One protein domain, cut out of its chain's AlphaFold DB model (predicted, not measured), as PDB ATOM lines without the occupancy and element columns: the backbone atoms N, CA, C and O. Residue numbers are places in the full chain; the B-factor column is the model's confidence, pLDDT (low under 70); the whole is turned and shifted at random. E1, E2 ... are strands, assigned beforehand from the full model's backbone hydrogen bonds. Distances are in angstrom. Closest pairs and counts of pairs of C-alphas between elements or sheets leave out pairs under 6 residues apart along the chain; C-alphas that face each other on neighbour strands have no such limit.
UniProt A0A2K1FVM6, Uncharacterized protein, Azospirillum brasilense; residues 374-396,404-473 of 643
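What this domain is: This is residues 374 to 396 and 404 to 473 of the 643 residues of an uncharacterized protein of Azospirillum brasilense (UniProt A0A2K1FVM6). Two strongly twisted antiparallel sheets lie face to face as an elongated sandwich, E4, E5, E2 and E7 in one and E1, E6 and E3 in the other, with the strands of the two sheets nearly aligned. The chain changes from one sheet to the other at the links E1 to E2, E3 to E4, E5 to E6 and E6 to E7, and E2 and E3, on either side of the cut, also lie in different sheets; in the long link from E4 to E5, residues 432 to 433 pair antiparallel with residues 408 to 409 of E3. The printed part has 93 residues with seven named strands, E1 to E7 in order along the chain, and no named helix; the class is all strand. It is compact, with a radius of gyration of the C-alphas of 13.2 A, and spans 42 by 24 by 19 A.

How they stand to each other: The larger sheet runs E4, residues 420 to 426, E5, residues 439 to 446, E2, residues 385 to 393, and E7, residues 467 to 472, with E4 and E7 as edge strands. E4 and E5 form a hairpin, with N 423 and O 443 within hydrogen-bond range at 2.9 A. E5 and E2 are antiparallel at 159 degrees, with N 387 and O 442 at 2.8 A. E2 and E7 are antiparallel at 158 degrees, with N 388 and O 471 at 2.8 A. The other sheet runs E1, residues 374 to 382, E6, residues 449 to 458, and E3, residues 407 to 412; it is only just strongly twisted, its C-alphas lying up to 4.4 A off the best plane. In it N 378 and O 453 of E1 and E6 are 2.8 A apart, and so are N 409 and O 454 of E3 and E6. The facing parts of this sandwich, two sheets face to face, are 9.3 A centre to centre, with their strands at 15 degrees. Between the sheets, the closest C-alphas of E4 and E6 are those of Gly 420 and Val 449, 5.7 A apart. E5 and E6 meet only through their link, while E4 and E7 are apart.

Where its parts are: E1 begins at C-alpha 374 (47.912, 249.306, 167.844) and is 25.4 A long from first to last C-alpha. E2 is 24.9 A long and E5 23.2 A. E6, the longest strand, measures 29.9 A and ends at C-alpha 458 (42.288, 246.692, 167.906). E3 and E7 have 6 residues each and E4 has 7; E7 ends at C-alpha 472 (58.159, 233.895, 145.289).

The domain as a whole: The two C-alphas farthest apart, those of Gly 419 and Lys 460, are 42.5 A apart. Residues 397 to 403 are not printed, and C-alphas 396 and 404 are 7.3 A apart across the cut. The link E4 to E5, 12 residues, is long. The mean pLDDT of the printed part is 71.4; 38 residues are under 70, among them 374 to 380 and 458 to 469.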
ATOM      1  N   THR A 374      46.472 249.554 167.740       56.62
ATOM      2  CA  THR A 374      47.912 249.306 167.844       56.62
ATOM      3  C   THR A 374      48.462 248.976 166.463       56.62
ATOM      4  O   THR A 374      48.029 248.003 165.842       56.62
ATOM      5  N   ALA A 375      49.423 249.778 166.001       58.34
ATOM      6  CA  ALA A 375      50.164 249.553 164.763       58.34
ATOM      7  C   ALA A 375      51.565 248.985 165.055       58.34
ATOM      8  O   ALA A 375      52.184 249.328 166.061       58.34
ATOM      9  N   THR A 376      52.089 248.118 164.191       51.19
ATOM     10  CA  THR A 376      53.446 247.558 164.294       51.19
ATOM     11  C   THR A 376      54.068 247.456 162.907       51.19
ATOM     12  O   THR A 376      53.600 246.691 162.070       51.19
ATOM     13  N   ALA A 377      55.127 248.230 162.666       48.31
ATOM     14  CA  ALA A 377      55.848 248.262 161.397       48.31
ATOM     15  C   ALA A 377      57.090 247.357 161.432       48.31
ATOM     16  O   ALA A 377      57.894 247.426 162.360       48.31
ATOM     17  N   GLN A 378      57.265 246.536 160.398       48.66
ATOM     18  CA  GLN A 378      58.411 245.648 160.205       48.66
ATOM     19  C   GLN A 378      59.072 245.922 158.852       48.66
ATOM     20  O   GLN A 378      58.394 246.114 157.844       48.66
ATOM     21  N   LYS A 379      60.408 245.922 158.810       57.38
ATOM     22  CA  LYS A 379      61.178 246.126 157.576       57.38
ATOM     23  C   LYS A 379      61.517 244.775 156.935       57.38
ATOM     24  O   LYS A 379      62.245 243.984 157.524       57.38
ATOM     25  N   ILE A 380      61.035 244.545 155.718       64.44
ATOM     26  CA  ILE A 380      61.277 243.338 154.911       64.44
ATOM     27  C   ILE A 380      62.163 243.714 153.715       64.44
ATOM     28  O   ILE A 380      62.077 244.834 153.214       64.44
ATOM     29  N   ILE A 381      63.026 242.807 153.246       77.81
ATOM     30  CA  ILE A 381      63.866 243.030 152.057       77.81
ATOM     31  C   ILE A 381      63.453 242.055 150.954       77.81
ATOM     32  O   ILE A 381      63.585 240.841 151.110       77.81
ATOM     33  N   PHE A 382      62.997 242.590 149.825       73.62
ATOM     34  CA  PHE A 382      62.678 241.824 148.625       73.62
ATOM     35  C   PHE A 382      63.828 241.934 147.621       73.62
ATOM     36  O   PHE A 382      64.233 243.024 147.221       73.62
ATOM     37  N   LYS A 383      64.368 240.788 147.198       83.81
ATOM     38  CA  LYS A 383      65.310 240.716 146.069       83.81
ATOM     39  C   LYS A 383      64.548 240.863 144.739       83.81
ATOM     40  O   LYS A 383      63.349 240.599 144.731       83.81
ATOM     41  N   PRO A 384      65.210 241.203 143.620       84.38
ATOM     42  CA  PRO A 384      64.574 241.233 142.302       84.38
ATOM     43  C   PRO A 384      63.871 239.912 141.968       84.38
ATOM     44  O   PRO A 384      64.424 238.830 142.210       84.38
ATOM     45  N   GLY A 385      62.647 240.005 141.448       82.19
ATOM     46  CA  GLY A 385      61.739 238.874 141.245       82.19
ATOM     47  C   GLY A 385      60.261 239.268 141.315       82.19
ATOM     48  O   GLY A 385      59.910 240.450 141.331       82.19
ATOM     49  N   LEU A 386      59.388 238.262 141.370       84.06
ATOM     50  CA  LEU A 386      57.939 238.410 141.483       84.06
ATOM     51  C   LEU A 386      57.453 237.660 142.725       84.06
ATOM     52  O   LEU A 386      57.766 236.487 142.905       84.06
ATOM     53  N   PHE A 387      56.669 238.314 143.573       83.81
ATOM     54  CA  PHE A 387      56.214 237.769 144.849       83.81
ATOM     55  C   PHE A 387      54.705 237.927 144.990       83.81
ATOM     56  O   PHE A 387      54.134 238.916 144.541       83.81
ATOM     57  N   SER A 388      54.073 236.968 145.653       82.56
ATOM     58  CA  SER A 388      52.691 237.049 146.114       82.56
ATOM     59  C   SER A 388      52.679 237.102 147.636       82.56
ATOM     60  O   SER A 388      53.324 236.276 148.285       82.56
ATOM     61  N   VAL A 389      51.963 238.071 148.197       78.56
ATOM     62  CA  VAL A 389      51.698 238.210 149.631       78.56
ATOM     63  C   VAL A 389      50.204 237.999 149.830       78.56
ATOM     64  O   VAL A 389      49.408 238.833 149.400       78.56
ATOM     65  N   VAL A 390      49.824 236.876 150.437       73.69
ATOM     66  CA  VAL A 390      48.421 236.441 150.566       73.69
ATOM     67  C   VAL A 390      48.051 236.292 152.034       73.69
ATOM     68  O   VAL A 390      48.822 235.711 152.799       73.69
ATOM     69  N   VAL A 391      46.865 236.754 152.433       75.75
ATOM     70  CA  VAL A 391      46.299 236.434 153.753       75.75
ATOM     71  C   VAL A 391      45.781 234.996 153.736       75.75
ATOM     72  O   VAL A 391      44.801 234.684 153.056       75.75
ATOM     73  N   VAL A 392      46.432 234.123 154.505       68.25
ATOM     74  CA  VAL A 392      46.121 232.685 154.603       68.25
ATOM     75  C   VAL A 392      45.323 232.317 155.858       68.25
ATOM     76  O   VAL A 392      44.827 231.198 155.959       68.25
ATOM     77  N   GLY A 393      45.153 233.242 156.808       60.25
ATOM     78  CA  GLY A 393      44.305 233.037 157.984       60.25
ATOM     79  C   GLY A 393      44.190 234.270 158.884       60.25
ATOM     80  O   GLY A 393      44.894 235.260 158.690       60.25
ATOM     81  N   GLY A 394      43.307 234.188 159.881       65.62
ATOM     82  CA  GLY A 394      42.955 235.314 160.750       65.62
ATOM     83  C   GLY A 394      41.955 236.283 160.108       65.62
ATOM     84  O   GLY A 394      41.396 236.001 159.049       65.62
ATOM     85  N   GLY A 395      41.721 237.422 160.761       60.19
ATOM     86  CA  GLY A 395      40.783 238.459 160.311       60.19
ATOM     87  C   GLY A 395      39.653 238.726 161.307       60.19
ATOM     88  O   GLY A 395      39.542 238.058 162.333       60.19
ATOM     89  N   GLY A 396      38.826 239.723 161.001       55.66
ATOM     90  CA  GLY A 396      37.662 240.124 161.792       55.66
ATOM     91  C   GLY A 396      36.467 240.451 160.895       55.66
ATOM     92  O   GLY A 396      36.631 240.702 159.702       55.66
ATOM     93  N   PRO A 404      38.861 248.027 158.449       69.19
ATOM     94  CA  PRO A 404      39.123 246.628 158.765       69.19
ATOM     95  C   PRO A 404      40.287 246.475 159.743       69.19
ATOM     96  O   PRO A 404      41.417 246.879 159.469       69.19
ATOM     97  N   LEU A 405      40.002 245.845 160.883       67.00
ATOM     98  CA  LEU A 405      40.980 245.449 161.890       67.00
ATOM     99  C   LEU A 405      40.740 243.972 162.269       67.00
ATOM    100  O   LEU A 405      39.606 243.614 162.593       67.00
ATOM    101  N   PRO A 406      41.779 243.116 162.269       67.62
ATOM    102  CA  PRO A 406      43.157 243.416 161.884       67.62
ATOM    103  C   PRO A 406      43.320 243.704 160.382       67.62
ATOM    104  O   PRO A 406      42.568 243.196 159.556       67.62
ATOM    105  N   SER A 407      44.334 244.491 160.035       78.00
ATOM    106  CA  SER A 407      44.756 244.733 158.649       78.00
ATOM    107  C   SER A 407      46.273 244.885 158.552       78.00
ATOM    108  O   SER A 407      46.959 245.092 159.553       78.00
ATOM    109  N   ILE A 408      46.815 244.732 157.347       77.94
ATOM    110  CA  ILE A 408      48.233 244.895 157.028       77.94
ATOM    111  C   ILE A 408      48.366 245.824 155.819       77.94
ATOM    112  O   ILE A 408      47.651 245.671 154.831       77.94
ATOM    113  N   HIS A 409      49.309 246.757 155.890       85.62
ATOM    114  CA  HIS A 409      49.744 247.617 154.792       85.62
ATOM    115  C   HIS A 409      51.164 247.229 154.376       85.62
ATOM    116  O   HIS A 409      52.024 247.061 155.241       85.62
ATOM    117  N   LEU A 410      51.423 247.105 153.075       79.94
ATOM    118  CA  LEU A 410      52.749 246.834 152.523       79.94
ATOM    119  C   LEU A 410      53.150 247.950 151.553       79.94
ATOM    120  O   LEU A 410      52.609 248.052 150.454       79.94
ATOM    121  N   ALA A 411      54.129 248.756 151.960       82.62
ATOM    122  CA  ALA A 411      54.635 249.907 151.212       82.62
ATOM    123  C   ALA A 411      56.150 249.818 150.980       82.62
ATOM    124  O   ALA A 411      56.846 249.020 151.609       82.62
ATOM    125  N   GLU A 412      56.689 250.652 150.094       82.06
ATOM    126  CA  GLU A 412      58.140 250.833 149.976       82.06
ATOM    127  C   GLU A 412      58.722 251.547 151.206       82.06
ATOM    128  O   GLU A 412      58.074 252.402 151.807       82.06
ATOM    129  N   ALA A 413      59.960 251.220 151.582       76.81
ATOM    130  CA  ALA A 413      60.667 251.987 152.604       76.81
ATOM    131  C   ALA A 413      61.247 253.286 152.004       76.81
ATOM    132  O   ALA A 413      61.791 253.246 150.899       76.81
ATOM    133  N   PRO A 414      61.253 254.414 152.741       59.41
ATOM    134  CA  PRO A 414      61.650 255.723 152.203       59.41
ATOM    135  C   PRO A 414      63.132 255.841 151.795       59.41
ATOM    136  O   PRO A 414      63.499 256.795 151.118       59.41
ATOM    137  N   ASN A 415      63.976 254.870 152.169       63.50
ATOM    138  CA  ASN A 415      65.413 254.832 151.870       63.50
ATOM    139  C   ASN A 415      65.771 253.624 150.977       63.50
ATOM    140  O   ASN A 415      66.647 252.825 151.323       63.50
ATOM    141  N   ASN A 416      65.063 253.442 149.859       73.88
ATOM    142  CA  ASN A 416      65.389 252.406 148.873       73.88
ATOM    143  C   ASN A 416      66.574 252.807 147.972       73.88
ATOM    144  O   ASN A 416      66.720 253.984 147.635       73.88
ATOM    145  N   PRO A 417      67.447 251.855 147.578       68.06
ATOM    146  CA  PRO A 417      68.560 252.144 146.681       68.06
ATOM    147  C   PRO A 417      68.031 252.510 145.290       68.06
ATOM    148  O   PRO A 417      67.178 251.815 144.746       68.06
ATOM    149  N   ALA A 418      68.574 253.567 144.682       66.38
ATOM    150  CA  ALA A 418      68.048 254.169 143.447       66.38
ATOM    151  C   ALA A 418      68.050 253.255 142.196       66.38
ATOM    152  O   ALA A 418      67.490 253.628 141.166       66.38
ATOM    153  N   GLY A 419      68.681 252.077 142.269       68.88
ATOM    154  CA  GLY A 419      68.621 251.041 141.233       68.88
ATOM    155  C   GLY A 419      67.426 250.088 141.351       68.88
ATOM    156  O   GLY A 419      67.176 249.337 140.415       68.88
ATOM    157  N   GLY A 420      66.695 250.084 142.470       75.56
ATOM    158  CA  GLY A 420      65.515 249.242 142.680       75.56
ATOM    159  C   GLY A 420      64.222 249.944 142.261       75.56
ATOM    160  O   GLY A 420      64.048 251.136 142.503       75.56
ATOM    161  N   ARG A 421      63.295 249.202 141.648       80.50
ATOM    162  CA  ARG A 421      61.923 249.650 141.357       80.50
ATOM    163  C   ARG A 421      60.918 248.615 141.831       80.50
ATOM    164  O   ARG A 421      61.124 247.421 141.619       80.50
ATOM    165  N   VAL A 422      59.810 249.077 142.406       83.06
ATOM    166  CA  VAL A 422      58.711 248.217 142.860       83.06
ATOM    167  C   VAL A 422      57.451 248.494 142.048       83.06
ATOM    168  O   VAL A 422      57.235 249.581 141.515       83.06
ATOM    169  N   SER A 423      56.597 247.488 141.916       85.12
ATOM    170  CA  SER A 423      55.218 247.655 141.464       85.12
ATOM    171  C   SER A 423      54.324 246.710 142.254       85.12
ATOM    172  O   SER A 423      54.556 245.500 142.259       85.12
ATOM    173  N   ILE A 424      53.322 247.268 142.934       82.25
ATOM    174  CA  ILE A 424      52.380 246.531 143.783       82.25
ATOM    175  C   ILE A 424      51.019 246.513 143.085       82.25
ATOM    176  O   ILE A 424      50.441 247.562 142.813       82.25
ATOM    177  N   LEU A 425      50.506 245.318 142.802       78.81
ATOM    178  CA  LEU A 425      49.189 245.078 142.211       78.81
ATOM    179  C   LEU A 425      48.350 244.284 143.214       78.81
ATOM    180  O   LEU A 425      48.701 243.156 143.544       78.81
ATOM    181  N   GLY A 426      47.271 244.876 143.727       75.94
ATOM    182  CA  GLY A 426      46.495 244.315 144.835       75.94
ATOM    183  C   GLY A 426      45.017 244.106 144.532       75.94
ATOM    184  O   GLY A 426      44.451 244.764 143.659       75.94
ATOM    185  N   SER A 427      44.373 243.236 145.316       63.06
ATOM    186  CA  SER A 427      42.906 243.129 145.373       63.06
ATOM    187  C   SER A 427      42.234 244.393 145.930       63.06
ATOM    188  O   SER A 427      41.033 244.580 145.730       63.06
ATOM    189  N   GLN A 428      42.993 245.264 146.604       59.53
ATOM    190  CA  GLN A 428      42.610 246.607 147.045       59.53
ATOM    191  C   GLN A 428      43.685 247.633 146.623       59.53
ATOM    192  O   GLN A 428      44.863 247.269 146.520       59.53
ATOM    193  N   PRO A 429      43.325 248.912 146.388       61.62
ATOM    194  CA  PRO A 429      44.300 249.972 146.133       61.62
ATOM    195  C   PRO A 429      45.263 250.178 147.311       61.62
ATOM    196  O   PRO A 429      44.897 249.980 148.468       61.62
ATOM    197  N   GLY A 430      46.484 250.635 147.022       67.88
ATOM    198  CA  GLY A 430      47.409 251.114 148.055       67.88
ATOM    199  C   GLY A 430      47.978 250.043 148.991       67.88
ATOM    200  O   GLY A 430      48.268 250.360 150.131       67.88
ATOM    201  N   GLY A 431      48.136 248.789 148.550       81.44
ATOM    202  CA  GLY A 431      48.930 247.800 149.298       81.44
ATOM    203  C   GLY A 431      48.301 247.285 150.601       81.44
ATOM    204  O   GLY A 431      49.033 246.858 151.492       81.44
ATOM    205  N   TRP A 432      46.972 247.322 150.726       85.44
ATOM    206  CA  TRP A 432      46.249 246.841 151.911       85.44
ATOM    207  C   TRP A 432      45.793 245.379 151.801       85.44
ATOM    208  O   TRP A 432      45.403 244.905 150.734       85.44
ATOM    209  N   LEU A 433      45.804 244.691 152.943       80.81
ATOM    210  CA  LEU A 433      45.344 243.321 153.173       80.81
ATOM    211  C   LEU A 433      44.482 243.294 154.449       80.81
ATOM    212  O   LEU A 433      44.924 243.783 155.489       80.81
ATOM    213  N   ALA A 434      43.271 242.738 154.394       76.94
ATOM    214  CA  ALA A 434      42.282 242.832 155.478       76.94
ATOM    215  C   ALA A 434      41.594 241.500 155.837       76.94
ATOM    216  O   ALA A 434      41.237 241.278 156.993       76.94
ATOM    217  N   LYS A 435      41.393 240.609 154.864       78.12
ATOM    218  CA  LYS A 435      40.643 239.347 155.017       78.12
ATOM    219  C   LYS A 435      41.352 238.180 154.314       78.12
ATOM    220  O   LYS A 435      42.099 238.414 153.363       78.12
ATOM    221  N   PRO A 436      41.105 236.920 154.721       76.44
ATOM    222  CA  PRO A 436      41.596 235.743 154.008       76.44
ATOM    223  C   PRO A 436      41.263 235.782 152.515       76.44
ATOM    224  O   PRO A 436      40.136 236.090 152.128       76.44
ATOM    225  N   GLY A 437      42.255 235.468 151.683       70.19
ATOM    226  CA  GLY A 437      42.151 235.557 150.225       70.19
ATOM    227  C   GLY A 437      42.438 236.940 149.626       70.19
ATOM    228  O   GLY A 437      42.551 237.027 148.404       70.19
ATOM    229  N   ASP A 438      42.618 238.000 150.427       78.69
ATOM    230  CA  ASP A 438      43.263 239.216 149.921       78.69
ATOM    231  C   ASP A 438      44.713 238.910 149.529       78.69
ATOM    232  O   ASP A 438      45.427 238.184 150.234       78.69
ATOM    233  N   ALA A 439      45.151 239.483 148.406       77.00
ATOM    234  CA  ALA A 439      46.472 239.249 147.846       77.00
ATOM    235  C   ALA A 439      47.080 240.524 147.243       77.00
ATOM    236  O   ALA A 439      46.389 241.317 146.594       77.00
ATOM    237  N   LEU A 440      48.396 240.663 147.408       83.75
ATOM    238  CA  LEU A 440      49.246 241.619 146.702       83.75
ATOM    239  C   LEU A 440      50.276 240.862 145.865       83.75
ATOM    240  O   LEU A 440      51.014 240.027 146.389       83.75
ATOM    241  N   VAL A 441      50.386 241.204 144.587       84.44
ATOM    242  CA  VAL A 441      51.515 240.833 143.735       84.44
ATOM    243  C   VAL A 441      52.530 241.972 143.775       84.44
ATOM    244  O   VAL A 441      52.233 243.093 143.364       84.44
ATOM    245  N   VAL A 442      53.729 241.684 144.271       85.31
ATOM    246  CA  VAL A 442      54.857 242.615 144.352       85.31
ATOM    247  C   VAL A 442      55.892 242.207 143.309       85.31
ATOM    248  O   VAL A 442      56.486 241.132 143.394       85.31
ATOM    249  N   LYS A 443      56.124 243.070 142.322       87.44
ATOM    250  CA  LYS A 443      57.214 242.931 141.352       87.44
ATOM    251  C   LYS A 443      58.371 243.838 141.766       87.44
ATOM    252  O   LYS A 443      58.140 245.011 142.046       87.44
ATOM    253  N   VAL A 444      59.593 243.307 141.769       86.19
ATOM    254  CA  VAL A 444      60.827 244.052 142.057       86.19
ATOM    255  C   VAL A 444      61.787 243.927 140.878       86.19
ATOM    256  O   VAL A 444      62.145 242.817 140.480       86.19
ATOM    257  N   GLU A 445      62.218 245.063 140.336       83.25
ATOM    258  CA  GLU A 445      63.172 245.169 139.227       83.25
ATOM    259  C   GLU A 445      64.449 245.900 139.663       83.25
ATOM    260  O   GLU A 445      64.393 246.815 140.484       83.25
ATOM    261  N   GLY A 446      65.590 245.538 139.066       87.50
ATOM    262  CA  GLY A 446      66.878 246.186 139.328       87.50
ATOM    263  C   GLY A 446      67.572 245.651 140.580       87.50
ATOM    264  O   GLY A 446      67.977 244.493 140.591       87.50
ATOM    265  N   GLU A 447      67.729 246.484 141.608       82.25
ATOM    266  CA  GLU A 447      68.373 246.131 142.888       82.25
ATOM    267  C   GLU A 447      67.375 245.640 143.965       82.25
ATOM    268  O   GLU A 447      66.177 245.916 143.864       82.25
ATOM    269  N   PRO A 448      67.827 244.939 145.028       77.31
ATOM    270  CA  PRO A 448      66.989 244.596 146.176       77.31
ATOM    271  C   PRO A 448      66.397 245.830 146.861       77.31
ATOM    272  O   PRO A 448      67.101 246.787 147.190       77.31
ATOM    273  N   VAL A 449      65.101 245.767 147.142       75.19
ATOM    274  CA  VAL A 449      64.327 246.844 147.766       75.19
ATOM    275  C   VAL A 449      63.958 246.489 149.195       75.19
ATOM    276  O   VAL A 449      63.760 245.327 149.553       75.19
ATOM    277  N   ASN A 450      63.812 247.513 150.020       73.69
ATOM    278  CA  ASN A 450      63.222 247.399 151.336       73.69
ATOM    279  C   ASN A 450      61.740 247.785 151.241       73.69
ATOM    280  O   ASN A 450      61.363 248.749 150.572       73.69
ATOM    281  N   MET A 451      60.904 247.056 151.963       77.44
ATOM    282  CA  MET A 451      59.489 247.351 152.127       77.44
ATOM    283  C   MET A 451      59.156 247.420 153.614       77.44
ATOM    284  O   MET A 451      59.804 246.767 154.434       77.44
ATOM    285  N   ILE A 452      58.160 248.225 153.960       69.38
ATOM    286  CA  ILE A 452      57.615 248.316 155.310       69.38
ATOM    287  C   ILE A 452      56.271 247.601 155.304       69.38
ATOM    288  O   ILE A 452      55.372 247.954 154.541       69.38
ATOM    289  N   LEU A 453      56.161 246.588 156.158       75.38
ATOM    290  CA  LEU A 453      54.937 245.858 156.427       75.38
ATOM    291  C   LEU A 453      54.397 246.315 157.781       75.38
ATOM    292  O   LEU A 453      54.994 246.022 158.815       75.38
ATOM    293  N   THR A 454      53.289 247.051 157.775       71.81
ATOM    294  CA  THR A 454      52.661 247.587 158.987       71.81
ATOM    295  C   THR A 454      51.371 246.842 159.272       71.81
ATOM    296  O   THR A 454      50.418 246.955 158.504       71.81
ATOM    297  N   SER A 455      51.322 246.091 160.371       69.62
ATOM    298  CA  SER A 455      50.090 245.485 160.875       69.62
ATOM    299  C   SER A 455      49.352 246.446 161.809       69.62
ATOM    300  O   SER A 455      49.975 247.184 162.570       69.62
ATOM    301  N   TYR A 456      48.023 246.430 161.754       73.44
ATOM    302  CA  TYR A 456      47.119 247.229 162.575       73.44
ATOM    303  C   TYR A 456      46.132 246.295 163.273       73.44
ATOM    304  O   TYR A 456      45.586 245.378 162.659       73.44
ATOM    305  N   THR A 457      45.892 246.520 164.563       70.69
ATOM    306  CA  THR A 457      45.021 245.689 165.409       70.69
ATOM    307  C   THR A 457      44.206 246.559 166.363       70.69
ATOM    308  O   THR A 457      44.634 247.651 166.724       70.69
ATOM    309  N   ASN A 458      43.036 246.087 166.799       63.41
ATOM    310  CA  ASN A 458      42.288 246.692 167.906       63.41
ATOM    311  C   ASN A 458      42.625 245.913 169.187       63.41
ATOM    312  O   ASN A 458      42.497 244.688 169.199       63.41
ATOM    313  N   GLY A 459      43.065 246.591 170.250       53.59
ATOM    314  CA  GLY A 459      43.701 246.000 171.440       53.59
ATOM    315  C   GLY A 459      42.829 245.123 172.357       53.59
ATOM    316  O   GLY A 459      43.082 245.074 173.558       53.59
ATOM    317  N   LYS A 460      41.795 244.450 171.835       46.69
ATOM    318  CA  LYS A 460      40.878 243.577 172.589       46.69
ATOM    319  C   LYS A 460      41.151 242.075 172.437       46.69
ATOM    320  O   LYS A 460      40.656 241.308 173.259       46.69
ATOM    321  N   SER A 461      41.918 241.626 171.439       44.91
ATOM    322  CA  SER A 461      42.333 240.215 171.296       44.91
ATOM    323  C   SER A 461      43.605 240.072 170.442       44.91
ATOM    324  O   SER A 461      43.602 240.521 169.299       44.91
ATOM    325  N   PRO A 462      44.677 239.410 170.929       46.47
ATOM    326  CA  PRO A 462      45.848 239.078 170.100       46.47
ATOM    327  C   PRO A 462      45.561 238.014 169.025       46.47
ATOM    328  O   PRO A 462      46.238 237.960 167.998       46.47
ATOM    329  N   GLU A 463      44.552 237.169 169.258       41.59
ATOM    330  CA  GLU A 463      44.174 236.050 168.381       41.59
ATOM    331  C   GLU A 463      43.587 236.510 167.035       41.59
ATOM    332  O   GLU A 463      43.654 235.783 166.047       41.59
ATOM    333  N   SER A 464      43.080 237.745 166.953       51.28
ATOM    334  CA  SER A 464      42.721 238.390 165.689       51.28
ATOM    335  C   SER A 464      43.945 239.077 165.072       51.28
ATOM    336  O   SER A 464      44.024 240.304 165.019       51.28
ATOM    337  N   SER A 465      44.907 238.279 164.615       56.47
ATOM    338  CA  SER A 465      46.072 238.710 163.829       56.47
ATOM    339  C   SER A 465      46.029 238.080 162.428       56.47
ATOM    340  O   SER A 465      45.547 236.961 162.264       56.47
ATOM    341  N   LEU A 466      46.463 238.811 161.392       62.84
ATOM    342  CA  LEU A 466      46.471 238.302 160.013       62.84
ATOM    343  C   LEU A 466      47.718 237.453 159.755       62.84
ATOM    344  O   LEU A 466      48.836 237.967 159.739       62.84
ATOM    345  N   ASN A 467      47.511 236.168 159.475       62.78
ATOM    346  CA  ASN A 467      48.560 235.282 158.988       62.78
ATOM    347  C   ASN A 467      48.746 235.512 157.488       62.78
ATOM    348  O   ASN A 467      47.842 235.243 156.693       62.78
ATOM    349  N   ILE A 468      49.928 235.987 157.104       68.00
ATOM    350  CA  ILE A 468      50.318 236.223 155.712       68.00
ATOM    351  C   ILE A 468      51.360 235.207 155.248       68.00
ATOM    352  O   ILE A 468      52.269 234.842 155.991       68.00
ATOM    353  N   GLN A 469      51.258 234.790 153.990       60.19
ATOM    354  CA  GLN A 469      52.259 233.970 153.318       60.19
ATOM    355  C   GLN A 469      52.903 234.778 152.188       60.19
ATOM    356  O   GLN A 469      52.218 235.211 151.262       60.19
ATOM    357  N   ILE A 470      54.227 234.945 152.249       75.44
ATOM    358  CA  ILE A 470      55.032 235.559 151.186       75.44
ATOM    359  C   ILE A 470      55.636 234.433 150.341       75.44
ATOM    360  O   ILE A 470      56.464 233.666 150.824       75.44
ATOM    361  N   THR A 471      55.223 234.325 149.078       71.69
ATOM    362  CA  THR A 471      55.662 233.275 148.143       71.69
ATOM    363  C   THR A 471      56.306 233.904 146.914       71.69
ATOM    364  O   THR A 471      55.709 234.771 146.283       71.69
ATOM    365  N   ARG A 472      57.509 233.459 146.534       81.31
ATOM    366  CA  ARG A 472      58.159 233.895 145.289       81.31
ATOM    367  C   ARG A 472      57.583 233.122 144.095       81.31
ATOM    368  O   ARG A 472      57.600 231.896 144.100       81.31
ATOM    369  N   MET A 473      57.070 233.837 143.096       74.88
ATOM    370  CA  MET A 473      56.353 233.301 141.931       74.88
ATOM    371  C   MET A 473      57.233 233.084 140.694       74.88
ATOM    372  O   MET A 473      56.890 232.260 139.855       74.88
TER     373      MET A 473